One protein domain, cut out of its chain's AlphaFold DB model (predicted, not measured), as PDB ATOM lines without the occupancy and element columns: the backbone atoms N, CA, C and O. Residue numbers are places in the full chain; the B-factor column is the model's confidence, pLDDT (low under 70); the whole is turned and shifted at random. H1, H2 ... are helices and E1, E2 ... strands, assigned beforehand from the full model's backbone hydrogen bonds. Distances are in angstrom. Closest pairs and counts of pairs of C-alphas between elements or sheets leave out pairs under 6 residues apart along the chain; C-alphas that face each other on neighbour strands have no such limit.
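What this domain is: This is residues 9 to 85 and 102 to 120 of the 124 residues of an uncharacterized protein of uncultured Mycobacterium sp (UniProt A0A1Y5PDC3). With little regular structure, this is a tiny parallel sheet, E1 beside E2, with two helices, H1 and H2, packed together on one side of it; residues 109 to 114 stick out. The 96 printed residues, 34 in named elements, run H1, E1, H2, E2, mixed in class. The whole is compact, radius of gyration of the C-alphas 14.1 A, spanning 44 by 31 by 24 A.

Where its parts are: E1 is residues 44 to 47, E2 79 to 81. H2, residues 60 to 73, measures 19.9 A; H1, 27 to 39, 18.5 A, from C-alpha 27 at (115.887, 130.051, 116.926). C-alpha 81 is at (126.687, 124.390, 119.890).

How they stand to each other: E1 and E2 are parallel at 22 degrees; N 80 and O 45 are 2.8 A apart, within hydrogen-bond range. E1, H2, E2 form a strand-helix-strand unit, parallel strands joined through a helix, its crossover right-handed. H1 and H2 touch, closest C-alphas Ala 31 and Val 70, 4.4 A, a steep tilt of 40 degrees, the same way. In H1 and H2 every O i to N i+4 pair is within hydrogen-bond range.

The domain as a whole: Residues 86 to 101 are cut out, a 16.6 A gap between C-alphas 85 and 102. E1 to H2 is a long link. Residues 84 to 85 and 102 to 120 have pLDDT under 70.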
ATOM      1  N   ALA A   9     128.599 122.586 108.462       94.94
ATOM      2  CA  ALA A   9     128.325 124.002 108.222       94.94
ATOM      3  C   ALA A   9     128.320 124.815 109.531       94.94
ATOM      4  O   ALA A   9     127.570 124.499 110.450       94.94
ATOM      5  N   CYS A  10     129.133 125.874 109.612       95.06
ATOM      6  CA  CYS A  10     129.036 126.915 110.644       95.06
ATOM      7  C   CYS A  10     128.018 127.968 110.185       95.06
ATOM      8  O   CYS A  10     128.340 128.768 109.309       95.06
ATOM      9  N   ILE A  11     126.800 127.961 110.734       94.31
ATOM     10  CA  ILE A  11     125.670 128.703 110.135       94.31
ATOM     11  C   ILE A  11     125.571 130.178 110.548       94.31
ATOM     12  O   ILE A  11     124.852 130.936 109.906       94.31
ATOM     13  N   ASN A  12     126.293 130.614 111.584       92.94
ATOM     14  CA  ASN A  12     126.379 132.030 111.958       92.94
ATOM     15  C   ASN A  12     127.778 132.430 112.468       92.94
ATOM     16  O   ASN A  12     128.432 133.310 111.900       92.94
ATOM     17  N   GLY A  13     128.295 131.734 113.482       88.06
ATOM     18  CA  GLY A  13     129.574 132.058 114.117       88.06
ATOM     19  C   GLY A  13     129.473 133.219 115.117       88.06
ATOM     20  O   GLY A  13     128.384 133.655 115.477       88.06
ATOM     21  N   ALA A  14     130.625 133.740 115.553       85.31
ATOM     22  CA  ALA A  14     130.723 134.784 116.587       85.31
ATOM     23  C   ALA A  14     130.370 136.207 116.100       85.31
ATOM     24  O   ALA A  14     130.596 137.178 116.818       85.31
ATOM     25  N   ARG A  15     129.859 136.347 114.872       85.00
ATOM     26  CA  ARG A  15     129.487 137.642 114.287       85.00
ATOM     27  C   ARG A  15     128.254 138.208 114.984       85.00
ATOM     28  O   ARG A  15     127.378 137.443 115.379       85.00
ATOM     29  N   THR A  16     128.177 139.522 115.117       82.31
ATOM     30  CA  THR A  16     126.979 140.231 115.579       82.31
ATOM     31  C   THR A  16     125.984 140.413 114.431       82.31
ATOM     32  O   THR A  16     126.341 140.250 113.263       82.31
ATOM     33  N   ALA A  17     124.720 140.702 114.752       80.62
ATOM     34  CA  ALA A  17     123.643 140.804 113.761       80.62
ATOM     35  C   ALA A  17     123.882 141.910 112.713       80.62
ATOM     36  O   ALA A  17     123.503 141.758 111.556       80.62
ATOM     37  N   ASP A  18     124.566 142.987 113.093       85.50
ATOM     38  CA  ASP A  18     124.949 144.101 112.220       85.50
ATOM     39  C   ASP A  18     126.031 143.733 111.191       85.50
ATOM     40  O   ASP A  18     126.165 144.407 110.171       85.50
ATOM     41  N   ALA A  19     126.765 142.633 111.396       86.38
ATOM     42  CA  ALA A  19     127.824 142.223 110.478       86.38
ATOM     43  C   ALA A  19     127.292 141.748 109.113       86.38
ATOM     44  O   ALA A  19     128.025 141.798 108.124       86.38
ATOM     45  N   HIS A  20     126.058 141.231 109.051       86.12
ATOM     46  CA  HIS A  20     125.413 140.827 107.800       86.12
ATOM     47  C   HIS A  20     123.889 140.683 107.979       86.12
ATOM     48  O   HIS A  20     123.465 139.934 108.859       86.12
ATOM     49  N   PRO A  21     123.050 141.270 107.101       85.62
ATOM     50  CA  PRO A  21     121.588 141.242 107.254       85.62
ATOM     51  C   PRO A  21     120.990 139.828 107.199       85.62
ATOM     52  O   PRO A  21     119.945 139.561 107.780       85.62
ATOM     53  N   GLY A  22     121.660 138.904 106.509       87.81
ATOM     54  CA  GLY A  22     121.278 137.491 106.443       87.81
ATOM     55  C   GLY A  22     121.848 136.608 107.558       87.81
ATOM     56  O   GLY A  22     121.781 135.390 107.423       87.81
ATOM     57  N   LEU A  23     122.480 137.166 108.600       92.25
ATOM     58  CA  LEU A  23     123.022 136.362 109.697       92.25
ATOM     59  C   LEU A  23     121.875 135.758 110.531       92.25
ATOM     60  O   LEU A  23     121.084 136.509 111.100       92.25
ATOM     61  N   PRO A  24     121.791 134.424 110.679       94.94
ATOM     62  CA  PRO A  24     120.780 133.807 111.530       94.94
ATOM     63  C   PRO A  24     121.001 134.131 113.016       94.94
ATOM     64  O   PRO A  24     122.073 133.846 113.571       94.94
ATOM     65  N   VAL A  25     119.976 134.694 113.664       94.88
ATOM     66  CA  VAL A  25     120.004 135.093 115.083       94.88
ATOM     67  C   VAL A  25     118.962 134.334 115.897       94.88
ATOM     68  O   VAL A  25     119.311 133.663 116.865       94.88
ATOM     69  N   SER A  26     117.694 134.423 115.501       96.12
ATOM     70  CA  SER A  26     116.590 133.784 116.220       96.12
ATOM     71  C   SER A  26     116.617 132.253 116.083       96.12
ATOM     72  O   SER A  26     117.143 131.731 115.094       96.12
ATOM     73  N   PRO A  27     115.997 131.508 117.020       97.19
ATOM     74  CA  PRO A  27     115.887 130.051 116.926       97.19
ATOM     75  C   PRO A  27     115.308 129.556 115.595       97.19
ATOM     76  O   PRO A  27     115.837 128.607 115.017       97.19
ATOM     77  N   GLN A  28     114.279 130.231 115.071       97.81
ATOM     78  CA  GLN A  28     113.675 129.865 113.789       97.81
ATOM     79  C   GLN A  28     114.645 130.087 112.623       97.81
ATOM     80  O   GLN A  28     114.852 129.183 111.821       97.81
ATOM     81  N   GLN A  29     115.327 131.237 112.574       97.50
ATOM     82  CA  GLN A  29     116.334 131.499 111.539       97.50
ATOM     83  C   GLN A  29     117.482 130.480 111.583       97.50
ATOM     84  O   GLN A  29     118.002 130.085 110.541       97.50
ATOM     85  N   LEU A  30     117.888 130.042 112.780       97.62
ATOM     86  CA  LEU A  30     118.902 128.998 112.944       97.62
ATOM     87  C   LEU A  30     118.420 127.648 112.399       97.62
ATOM     88  O   LEU A  30     119.195 126.955 111.735       97.62
ATOM     89  N   ALA A  31     117.160 127.285 112.641       98.31
ATOM     90  CA  ALA A  31     116.552 126.084 112.078       98.31
ATOM     91  C   ALA A  31     116.488 126.149 110.544       98.31
ATOM     92  O   ALA A  31     116.943 125.221 109.875       98.31
ATOM     93  N   ASP A  32     116.032 127.270 109.983       98.38
ATOM     94  CA  ASP A  32     115.933 127.468 108.534       98.38
ATOM     95  C   ASP A  32     117.311 127.388 107.858       98.38
ATOM     96  O   ASP A  32     117.490 126.699 106.848       98.38
ATOM     97  N   ALA A  33     118.327 128.019 108.456       97.88
ATOM     98  CA  ALA A  33     119.703 127.953 107.977       97.88
ATOM     99  C   ALA A  33     120.292 126.535 108.080       97.88
ATOM    100  O   ALA A  33     121.010 126.096 107.177       97.88
ATOM    101  N   ALA A  34     119.970 125.788 109.142       97.88
ATOM    102  CA  ALA A  34     120.375 124.391 109.271       97.88
ATOM    103  C   ALA A  34     119.732 123.511 108.187       97.88
ATOM    104  O   ALA A  34     120.418 122.670 107.601       97.88
ATOM    105  N   VAL A  35     118.449 123.730 107.871       98.56
ATOM    106  CA  VAL A  35     117.734 123.008 106.804       98.56
ATOM    107  C   VAL A  35     118.364 123.307 105.451       98.56
ATOM    108  O   VAL A  35     118.654 122.379 104.694       98.56
ATOM    109  N   ALA A  36     118.629 124.581 105.158       98.19
ATOM    110  CA  ALA A  36     119.292 124.988 103.924       98.19
ATOM    111  C   ALA A  36     120.683 124.347 103.789       98.19
ATOM    112  O   ALA A  36     120.995 123.754 102.755       98.19
ATOM    113  N   ALA A  37     121.493 124.381 104.853       97.38
ATOM    114  CA  ALA A  37     122.818 123.768 104.863       97.38
ATOM    115  C   ALA A  37     122.760 122.245 104.664       97.38
ATOM    116  O   ALA A  37     123.551 121.686 103.903       97.38
ATOM    117  N   HIS A  38     121.815 121.563 105.319       97.19
ATOM    118  CA  HIS A  38     121.648 120.120 105.169       97.19
ATOM    119  C   HIS A  38     121.218 119.737 103.747       97.19
ATOM    120  O   HIS A  38     121.804 118.828 103.155       97.19
ATOM    121  N   ARG A  39     120.267 120.478 103.160       97.38
ATOM    122  CA  ARG A  39     119.842 120.309 101.759       97.38
ATOM    123  C   ARG A  39     120.986 120.533 100.770       97.38
ATOM    124  O   ARG A  39     121.054 119.836  99.765       97.38
ATOM    125  N   ALA A  40     121.914 121.436 101.082       96.62
ATOM    126  CA  ALA A  40     123.131 121.661 100.300       96.62
ATOM    127  C   ALA A  40     124.204 120.563 100.477       96.62
ATOM    128  O   ALA A  40     125.252 120.617  99.836       96.62
ATOM    129  N   GLY A  41     123.969 119.561 101.333       95.62
ATOM    130  CA  GLY A  41     124.844 118.401 101.514       95.62
ATOM    131  C   GLY A  41     125.620 118.367 102.831       95.62
ATOM    132  O   GLY A  41     126.345 117.395 103.072       95.62
ATOM    133  N   ALA A  42     125.458 119.365 103.712       95.38
ATOM    134  CA  ALA A  42     126.091 119.341 105.027       95.38
ATOM    135  C   ALA A  42     125.584 118.149 105.855       95.38
ATOM    136  O   ALA A  42     124.387 117.876 105.951       95.38
ATOM    137  N   LYS A  43     126.520 117.430 106.475       95.38
ATOM    138  CA  LYS A  43     126.257 116.247 107.307       95.38
ATOM    139  C   LYS A  43     126.186 116.572 108.798       95.38
ATOM    140  O   LYS A  43     125.867 115.694 109.593       95.38
ATOM    141  N   ALA A  44     126.495 117.813 109.164       94.88
ATOM    142  CA  ALA A  44     126.380 118.368 110.504       94.88
ATOM    143  C   ALA A  44     126.300 119.893 110.440       94.88
ATOM    144  O   ALA A  44     126.762 120.508 109.474       94.88
ATOM    145  N   VAL A  45     125.800 120.509 111.507       95.62
ATOM    146  CA  VAL A  45     125.794 121.970 111.658       95.62
ATOM    147  C   VAL A  45     126.412 122.396 112.986       95.62
ATOM    148  O   VAL A  45     126.412 121.656 113.972       95.62
ATOM    149  N   HIS A  46     127.003 123.587 113.002       95.25
ATOM    150  CA  HIS A  46     127.451 124.293 114.197       95.25
ATOM    151  C   HIS A  46     126.743 125.631 114.296       95.25
ATOM    152  O   HIS A  46     126.738 126.377 113.316       95.25
ATOM    153  N   LEU A  47     126.242 125.965 115.481       94.44
ATOM    154  CA  LEU A  47     125.619 127.256 115.738       94.44
ATOM    155  C   LEU A  47     126.143 127.928 117.002       94.44
ATOM    156  O   LEU A  47     126.644 127.288 117.930       94.44
ATOM    157  N   HIS A  48     126.000 129.244 117.021       94.88
ATOM    158  CA  HIS A  48     126.157 130.090 118.190       94.88
ATOM    159  C   HIS A  48     124.755 130.558 118.594       94.88
ATOM    160  O   HIS A  48     124.127 131.262 117.801       94.88
ATOM    161  N   PRO A  49     124.223 130.159 119.761       94.31
ATOM    162  CA  PRO A  49     122.953 130.684 120.244       94.31
ATOM    163  C   PRO A  49     123.106 132.167 120.560       94.31
ATOM    164  O   PRO A  49     124.150 132.597 121.061       94.31
ATOM    165  N   LYS A  50     122.071 132.945 120.253       92.81
ATOM    166  CA  LYS A  50     122.081 134.396 120.398       92.81
ATOM    167  C   LYS A  50     120.845 134.870 121.144       92.81
ATOM    168  O   LYS A  50     119.782 134.266 121.022       92.81
ATOM    169  N   THR A  51     120.994 135.941 121.917       91.12
ATOM    170  CA  THR A  51     119.855 136.689 122.457       91.12
ATOM    171  C   THR A  51     119.086 137.368 121.322       91.12
ATOM    172  O   THR A  51     119.562 137.427 120.184       91.12
ATOM    173  N   ALA A  52     117.907 137.915 121.628       87.19
ATOM    174  CA  ALA A  52     117.127 138.704 120.672       87.19
ATOM    175  C   ALA A  52     117.931 139.885 120.090       87.19
ATOM    176  O   ALA A  52     117.776 140.206 118.915       87.19
ATOM    177  N   ASP A  53     118.859 140.443 120.871       85.94
ATOM    178  CA  ASP A  53     119.754 141.533 120.457       85.94
ATOM    179  C   ASP A  53     120.944 141.062 119.594       85.94
ATOM    180  O   ASP A  53     121.833 141.842 119.260       85.94
ATOM    181  N   GLY A  54     121.020 139.772 119.243       86.00
ATOM    182  CA  GLY A  54     122.076 139.227 118.381       86.00
ATOM    183  C   GLY A  54     123.390 138.882 119.086       86.00
ATOM    184  O   GLY A  54     124.349 138.449 118.429       86.00
ATOM    185  N   VAL A  55     123.444 139.024 120.412       88.38
ATOM    186  CA  VAL A  55     124.633 138.746 121.227       88.38
ATOM    187  C   VAL A  55     124.734 137.254 121.521       88.38
ATOM    188  O   VAL A  55     123.754 136.628 121.913       88.38
ATOM    189  N   ASP A  56     125.926 136.674 121.358       90.25
ATOM    190  CA  ASP A  56     126.186 135.280 121.732       90.25
ATOM    191  C   ASP A  56     125.815 135.024 123.202       90.25
ATOM    192  O   ASP A  56     126.324 135.689 124.104       90.25
ATOM    193  N   SER A  57     125.007 133.997 123.451       89.75
ATOM    194  CA  SER A  57     124.594 133.603 124.797       89.75
ATOM    195  C   SER A  57     124.702 132.096 124.990       89.75
ATOM    196  O   SER A  57     124.440 131.298 124.093       89.75
ATOM    197  N   LEU A  58     125.110 131.713 126.199       92.31
ATOM    198  CA  LEU A  58     125.121 130.328 126.675       92.31
ATOM    199  C   LEU A  58     124.167 130.132 127.854       92.31
ATOM    200  O   LEU A  58     124.275 129.133 128.564       92.31
ATOM    201  N   ALA A  59     123.260 131.089 128.073       92.50
ATOM    202  CA  ALA A  59     122.202 130.931 129.051       92.50
ATOM    203  C   ALA A  59     121.358 129.691 128.684       92.50
ATOM    204  O   ALA A  59     121.078 129.496 127.491       92.50
ATOM    205  N   PRO A  60     121.000 128.828 129.655       92.81
ATOM    206  CA  PRO A  60     120.337 127.551 129.389       92.81
ATOM    207  C   PRO A  60     119.116 127.669 128.475       92.81
ATOM    208  O   PRO A  60     118.968 126.880 127.548       92.81
ATOM    209  N   GLU A  61     118.293 128.692 128.684       93.88
ATOM    210  CA  GLU A  61     117.091 128.989 127.914       93.88
ATOM    211  C   GLU A  61     117.395 129.383 126.464       93.88
ATOM    212  O   GLU A  61     116.718 128.929 125.544       93.88
ATOM    213  N   THR A  62     118.459 130.161 126.230       95.19
ATOM    214  CA  THR A  62     118.858 130.551 124.869       95.19
ATOM    215  C   THR A  62     119.409 129.352 124.102       95.19
ATOM    216  O   THR A  62     119.111 129.157 122.923       95.19
ATOM    217  N   VAL A  63     120.203 128.519 124.782       95.94
ATOM    218  CA  VAL A  63     120.746 127.284 124.208       95.94
ATOM    219  C   VAL A  63     119.620 126.302 123.894       95.94
ATOM    220  O   VAL A  63     119.592 125.770 122.786       95.94
ATOM    221  N   ALA A  64     118.702 126.075 124.838       96.25
ATOM    222  CA  ALA A  64     117.572 125.169 124.671       96.25
ATOM    223  C   ALA A  64     116.706 125.594 123.482       96.25
ATOM    224  O   ALA A  64     116.530 124.803 122.563       96.25
ATOM    225  N   ALA A  65     116.295 126.865 123.419       97.56
ATOM    226  CA  ALA A  65     115.480 127.372 122.318       97.56
ATOM    227  C   ALA A  65     116.133 127.142 120.941       97.56
ATOM    228  O   ALA A  65     115.482 126.658 120.016       97.56
ATOM    229  N   ALA A  66     117.431 127.436 120.801       97.19
ATOM    230  CA  ALA A  66     118.157 127.218 119.549       97.19
ATOM    231  C   ALA A  66     118.299 125.725 119.194       97.19
ATOM    232  O   ALA A  66     118.132 125.339 118.036       97.19
ATOM    233  N   VAL A  67     118.626 124.880 120.177       96.81
ATOM    234  CA  VAL A  67     118.796 123.434 119.974       96.81
ATOM    235  C   VAL A  67     117.471 122.768 119.624       96.81
ATOM    236  O   VAL A  67     117.435 121.959 118.696       96.81
ATOM    237  N   ASP A  68     116.402 123.111 120.333       98.12
ATOM    238  CA  ASP A  68     115.080 122.525 120.147       98.12
ATOM    239  C   ASP A  68     114.511 122.892 118.778       98.12
ATOM    240  O   ASP A  68     114.048 122.004 118.065       98.12
ATOM    241  N   ALA A  69     114.650 124.150 118.346       98.38
ATOM    242  CA  ALA A  69     114.225 124.578 117.012       98.38
ATOM    243  C   ALA A  69     114.919 123.775 115.895       98.38
ATOM    244  O   ALA A  69     114.261 123.241 115.000       98.38
ATOM    245  N   VAL A  70     116.247 123.616 115.967       97.69
ATOM    246  CA  VAL A  70     117.001 122.851 114.957       97.69
ATOM    247  C   VAL A  70     116.665 121.362 115.012       97.69
ATOM    248  O   VAL A  70     116.514 120.733 113.967       97.69
ATOM    249  N   ARG A  71     116.533 120.778 116.209       97.44
ATOM    250  CA  ARG A  71     116.178 119.358 116.362       97.44
ATOM    251  C   ARG A  71     114.764 119.055 115.893       97.44
ATOM    252  O   ARG A  71     114.545 117.972 115.359       97.44
ATOM    253  N   HIS A  72     113.834 119.985 116.081       98.19
ATOM    254  CA  HIS A  72     112.477 119.859 115.572       98.19
ATOM    255  C   HIS A  72     112.462 119.872 114.038       98.19
ATOM    256  O   HIS A  72     111.825 119.020 113.425       98.19
ATOM    257  N   ALA A  73     113.220 120.781 113.415       98.00
ATOM    258  CA  ALA A  73     113.308 120.871 111.959       98.00
ATOM    259  C   ALA A  73     114.091 119.709 111.315       98.00
ATOM    260  O   ALA A  73     113.763 119.283 110.208       98.00
ATOM    261  N   LEU A  74     115.139 119.208 111.979       96.69
ATOM    262  CA  LEU A  74     116.033 118.162 111.466       96.69
ATOM    263  C   LEU A  74     116.340 117.101 112.537       96.69
ATOM    264  O   LEU A  74     117.450 117.068 113.092       96.69
ATOM    265  N   PRO A  75     115.390 116.190 112.815       96.44
ATOM    266  CA  PRO A  75     115.612 115.098 113.751       96.44
ATOM    267  C   PRO A  75     116.815 114.243 113.331       96.44
ATOM    268  O   PRO A  75     116.894 113.757 112.205       96.44
ATOM    269  N   GLY A  76     117.772 114.057 114.241       91.00
ATOM    270  CA  GLY A  76     118.945 113.204 114.018       91.00
ATOM    271  C   GLY A  76     120.135 113.863 113.312       91.00
ATOM    272  O   GLY A  76     121.193 113.236 113.230       91.00
ATOM    273  N   LEU A  77     120.033 115.122 112.860       92.88
ATOM    274  CA  LEU A  77     121.195 115.833 112.323       92.88
ATOM    275  C   LEU A  77     122.222 116.106 113.443       92.88
ATOM    276  O   LEU A  77     121.864 116.689 114.472       92.88
ATOM    277  N   PRO A  78     123.510 115.752 113.265       95.44
ATOM    278  CA  PRO A  78     124.539 116.110 114.229       95.44
ATOM    279  C   PRO A  78     124.654 117.633 114.388       95.44
ATOM    280  O   PRO A  78     124.980 118.361 113.447       95.44
ATOM    281  N   LEU A  79     124.410 118.099 115.612       93.00
ATOM    282  CA  LEU A  79     124.373 119.510 115.979       93.00
ATOM    283  C   LEU A  79     125.463 119.822 117.009       93.00
ATOM    284  O   LEU A  79     125.507 119.234 118.090       93.00
ATOM    285  N   GLY A  80     126.337 120.771 116.675       91.94
ATOM    286  CA  GLY A  80     127.286 121.383 117.599       91.94
ATOM    287  C   GLY A  80     126.812 122.766 118.038       91.94
ATOM    288  O   GLY A  80     126.390 123.572 117.215       91.94
ATOM    289  N   VAL A  81     126.928 123.055 119.330       90.44
ATOM    290  CA  VAL A  81     126.687 124.390 119.890       90.44
ATOM    291  C   VAL A  81     128.029 124.981 120.309       90.44
ATOM    292  O   VAL A  81     128.882 124.256 120.845       90.44
ATOM    293  N   ARG A  82     128.237 126.284 120.078       82.19
ATOM    294  CA  ARG A  82     129.373 127.004 120.665       82.19
ATOM    295  C   ARG A  82     129.435 126.716 122.162       82.19
ATOM    296  O   ARG A  82     128.438 126.772 122.869       82.19
ATOM    297  N   ARG A  83     130.638 126.435 122.653       72.62
ATOM    298  CA  ARG A  83     130.925 126.363 124.087       72.62
ATOM    299  C   ARG A  83     131.729 127.591 124.486       72.62
ATOM    300  O   ARG A  83     132.519 128.092 123.693       72.62
ATOM    301  N   GLY A  84     131.523 128.072 125.706       58.91
ATOM    302  CA  GLY A  84     132.221 129.251 126.208       58.91
ATOM    303  C   GLY A  84     133.727 129.013 126.291       58.91
ATOM    304  O   GLY A  84     134.177 127.930 126.668       58.91
ATOM    305  N   SER A  85     134.512 130.037 125.964       54.09
ATOM    306  CA  SER A  85     135.926 130.128 126.326       54.09
ATOM    307  C   SER A  85     135.992 130.508 127.806       54.09
ATOM    308  O   SER A  85     135.923 131.684 128.147       54.09
ATOM    309  N   PRO A 102     142.617 119.936 115.970       34.06
ATOM    310  CA  PRO A 102     141.922 119.975 114.680       34.06
ATOM    311  C   PRO A 102     140.472 119.467 114.763       34.06
ATOM    312  O   PRO A 102     140.117 118.675 115.642       34.06
ATOM    313  N   CYS A 103     139.634 119.907 113.820       37.53
ATOM    314  CA  CYS A 103     138.288 119.370 113.635       37.53
ATOM    315  C   CYS A 103     138.359 117.926 113.129       37.53
ATOM    316  O   CYS A 103     138.818 117.675 112.018       37.53
ATOM    317  N   GLY A 104     137.890 116.975 113.933       42.53
ATOM    318  CA  GLY A 104     137.859 115.567 113.556       42.53
ATOM    319  C   GLY A 104     137.250 114.669 114.636       42.53
ATOM    320  O   GLY A 104     136.914 115.150 115.730       42.53
ATOM    321  N   PRO A 105     137.092 113.369 114.336       39.47
ATOM    322  CA  PRO A 105     136.751 112.364 115.336       39.47
ATOM    323  C   PRO A 105     137.807 112.361 116.451       39.47
ATOM    324  O   PRO A 105     139.005 112.280 116.185       39.47
ATOM    325  N   ILE A 106     137.381 112.440 117.714       44.66
ATOM    326  CA  ILE A 106     138.266 112.165 118.849       44.66
ATOM    327  C   ILE A 106     138.526 110.659 118.831       44.66
ATOM    328  O   ILE A 106     137.590 109.869 118.956       44.66
ATOM    329  N   SER A 107     139.787 110.263 118.649       36.50
ATOM    330  CA  SER A 107     140.184 108.856 118.712       36.50
ATOM    331  C   SER A 107     139.842 108.293 120.102       36.50
ATOM    332  O   SER A 107     140.283 108.866 121.105       36.50
ATOM    333  N   PRO A 108     139.054 107.207 120.201       38.81
ATOM    334  CA  PRO A 108     138.699 106.600 121.474       38.81
ATOM    335  C   PRO A 108     139.882 105.769 121.971       38.81
ATOM    336  O   PRO A 108     139.946 104.560 121.769       38.81
ATOM    337  N   ARG A 109     140.849 106.404 122.633       36.91
ATOM    338  CA  ARG A 109     141.658 105.680 123.617       36.91
ATOM    339  C   ARG A 109     140.978 105.848 124.974       36.91
ATOM    340  O   ARG A 109     140.645 106.962 125.360       36.91
ATOM    341  N   SER A 110     140.730 104.709 125.625       35.25
ATOM    342  CA  SER A 110     140.070 104.504 126.926       35.25
ATOM    343  C   SER A 110     138.581 104.873 127.024       35.25
ATOM    344  O   SER A 110     138.234 105.947 127.500       35.25
ATOM    345  N   THR A 111     137.706 103.961 126.588       36.12
ATOM    346  CA  THR A 111     136.460 103.472 127.240       36.12
ATOM    347  C   THR A 111     135.541 102.904 126.153       36.12
ATOM    348  O   THR A 111     135.285 103.546 125.138       36.12
ATOM    349  N   GLY A 112     135.149 101.638 126.302       31.45
ATOM    350  CA  GLY A 112     134.433 100.877 125.280       31.45
ATOM    351  C   GLY A 112     133.042 101.436 124.949       31.45
ATOM    352  O   GLY A 112     132.319 101.867 125.838       31.45
ATOM    353  N   MET A 113     132.700 101.341 123.657       28.70
ATOM    354  CA  MET A 113     131.390 101.532 123.001       28.70
ATOM    355  C   MET A 113     130.791 102.966 122.883       28.70
ATOM    356  O   MET A 113     130.297 103.542 123.843       28.70
ATOM    357  N   SER A 114     130.672 103.420 121.613       28.66
ATOM    358  CA  SER A 114     129.675 104.367 121.031       28.66
ATOM    359  C   SER A 114     129.841 105.902 121.187       28.66
ATOM    360  O   SER A 114     130.351 106.380 122.200       28.66
ATOM    361  N   PRO A 115     129.244 106.716 120.280       41.34
ATOM    362  CA  PRO A 115     129.568 106.933 118.862       41.34
ATOM    363  C   PRO A 115     130.782 107.878 118.712       41.34
ATOM    364  O   PRO A 115     131.323 108.372 119.698       41.34
ATOM    365  N   VAL A 116     131.214 108.165 117.478       40.91
ATOM    366  CA  VAL A 116     132.283 109.138 117.182       40.91
ATOM    367  C   VAL A 116     132.050 110.447 117.953       40.91
ATOM    368  O   VAL A 116     131.177 111.244 117.605       40.91
ATOM    369  N   ARG A 117     132.821 110.686 119.022       42.25
ATOM    370  CA  ARG A 117     132.807 111.966 119.737       42.25
ATOM    371  C   ARG A 117     133.568 112.966 118.883       42.25
ATOM    372  O   ARG A 117     134.777 112.864 118.722       42.25
ATOM    373  N   TRP A 118     132.864 113.929 118.314       43.41
ATOM    374  CA  TRP A 118     133.480 114.994 117.533       43.41
ATOM    375  C   TRP A 118     134.026 116.076 118.464       43.41
ATOM    376  O   TRP A 118     133.321 116.561 119.358       43.41
ATOM    377  N   ASN A 119     135.282 116.487 118.266       47.50
ATOM    378  CA  ASN A 119     135.829 117.633 118.985       47.50
ATOM    379  C   ASN A 119     135.283 118.933 118.385       47.50
ATOM    380  O   ASN A 119     135.923 119.580 117.562       47.50
ATOM    381  N   TRP A 120     134.092 119.344 118.813       49.25
ATOM    382  CA  TRP A 120     133.440 120.560 118.319       49.25
ATOM    383  C   TRP A 120     134.103 121.877 118.775       49.25
ATOM    384  O   TRP A 120     133.511 122.931 118.586       49.25
TER     385      TRP A 120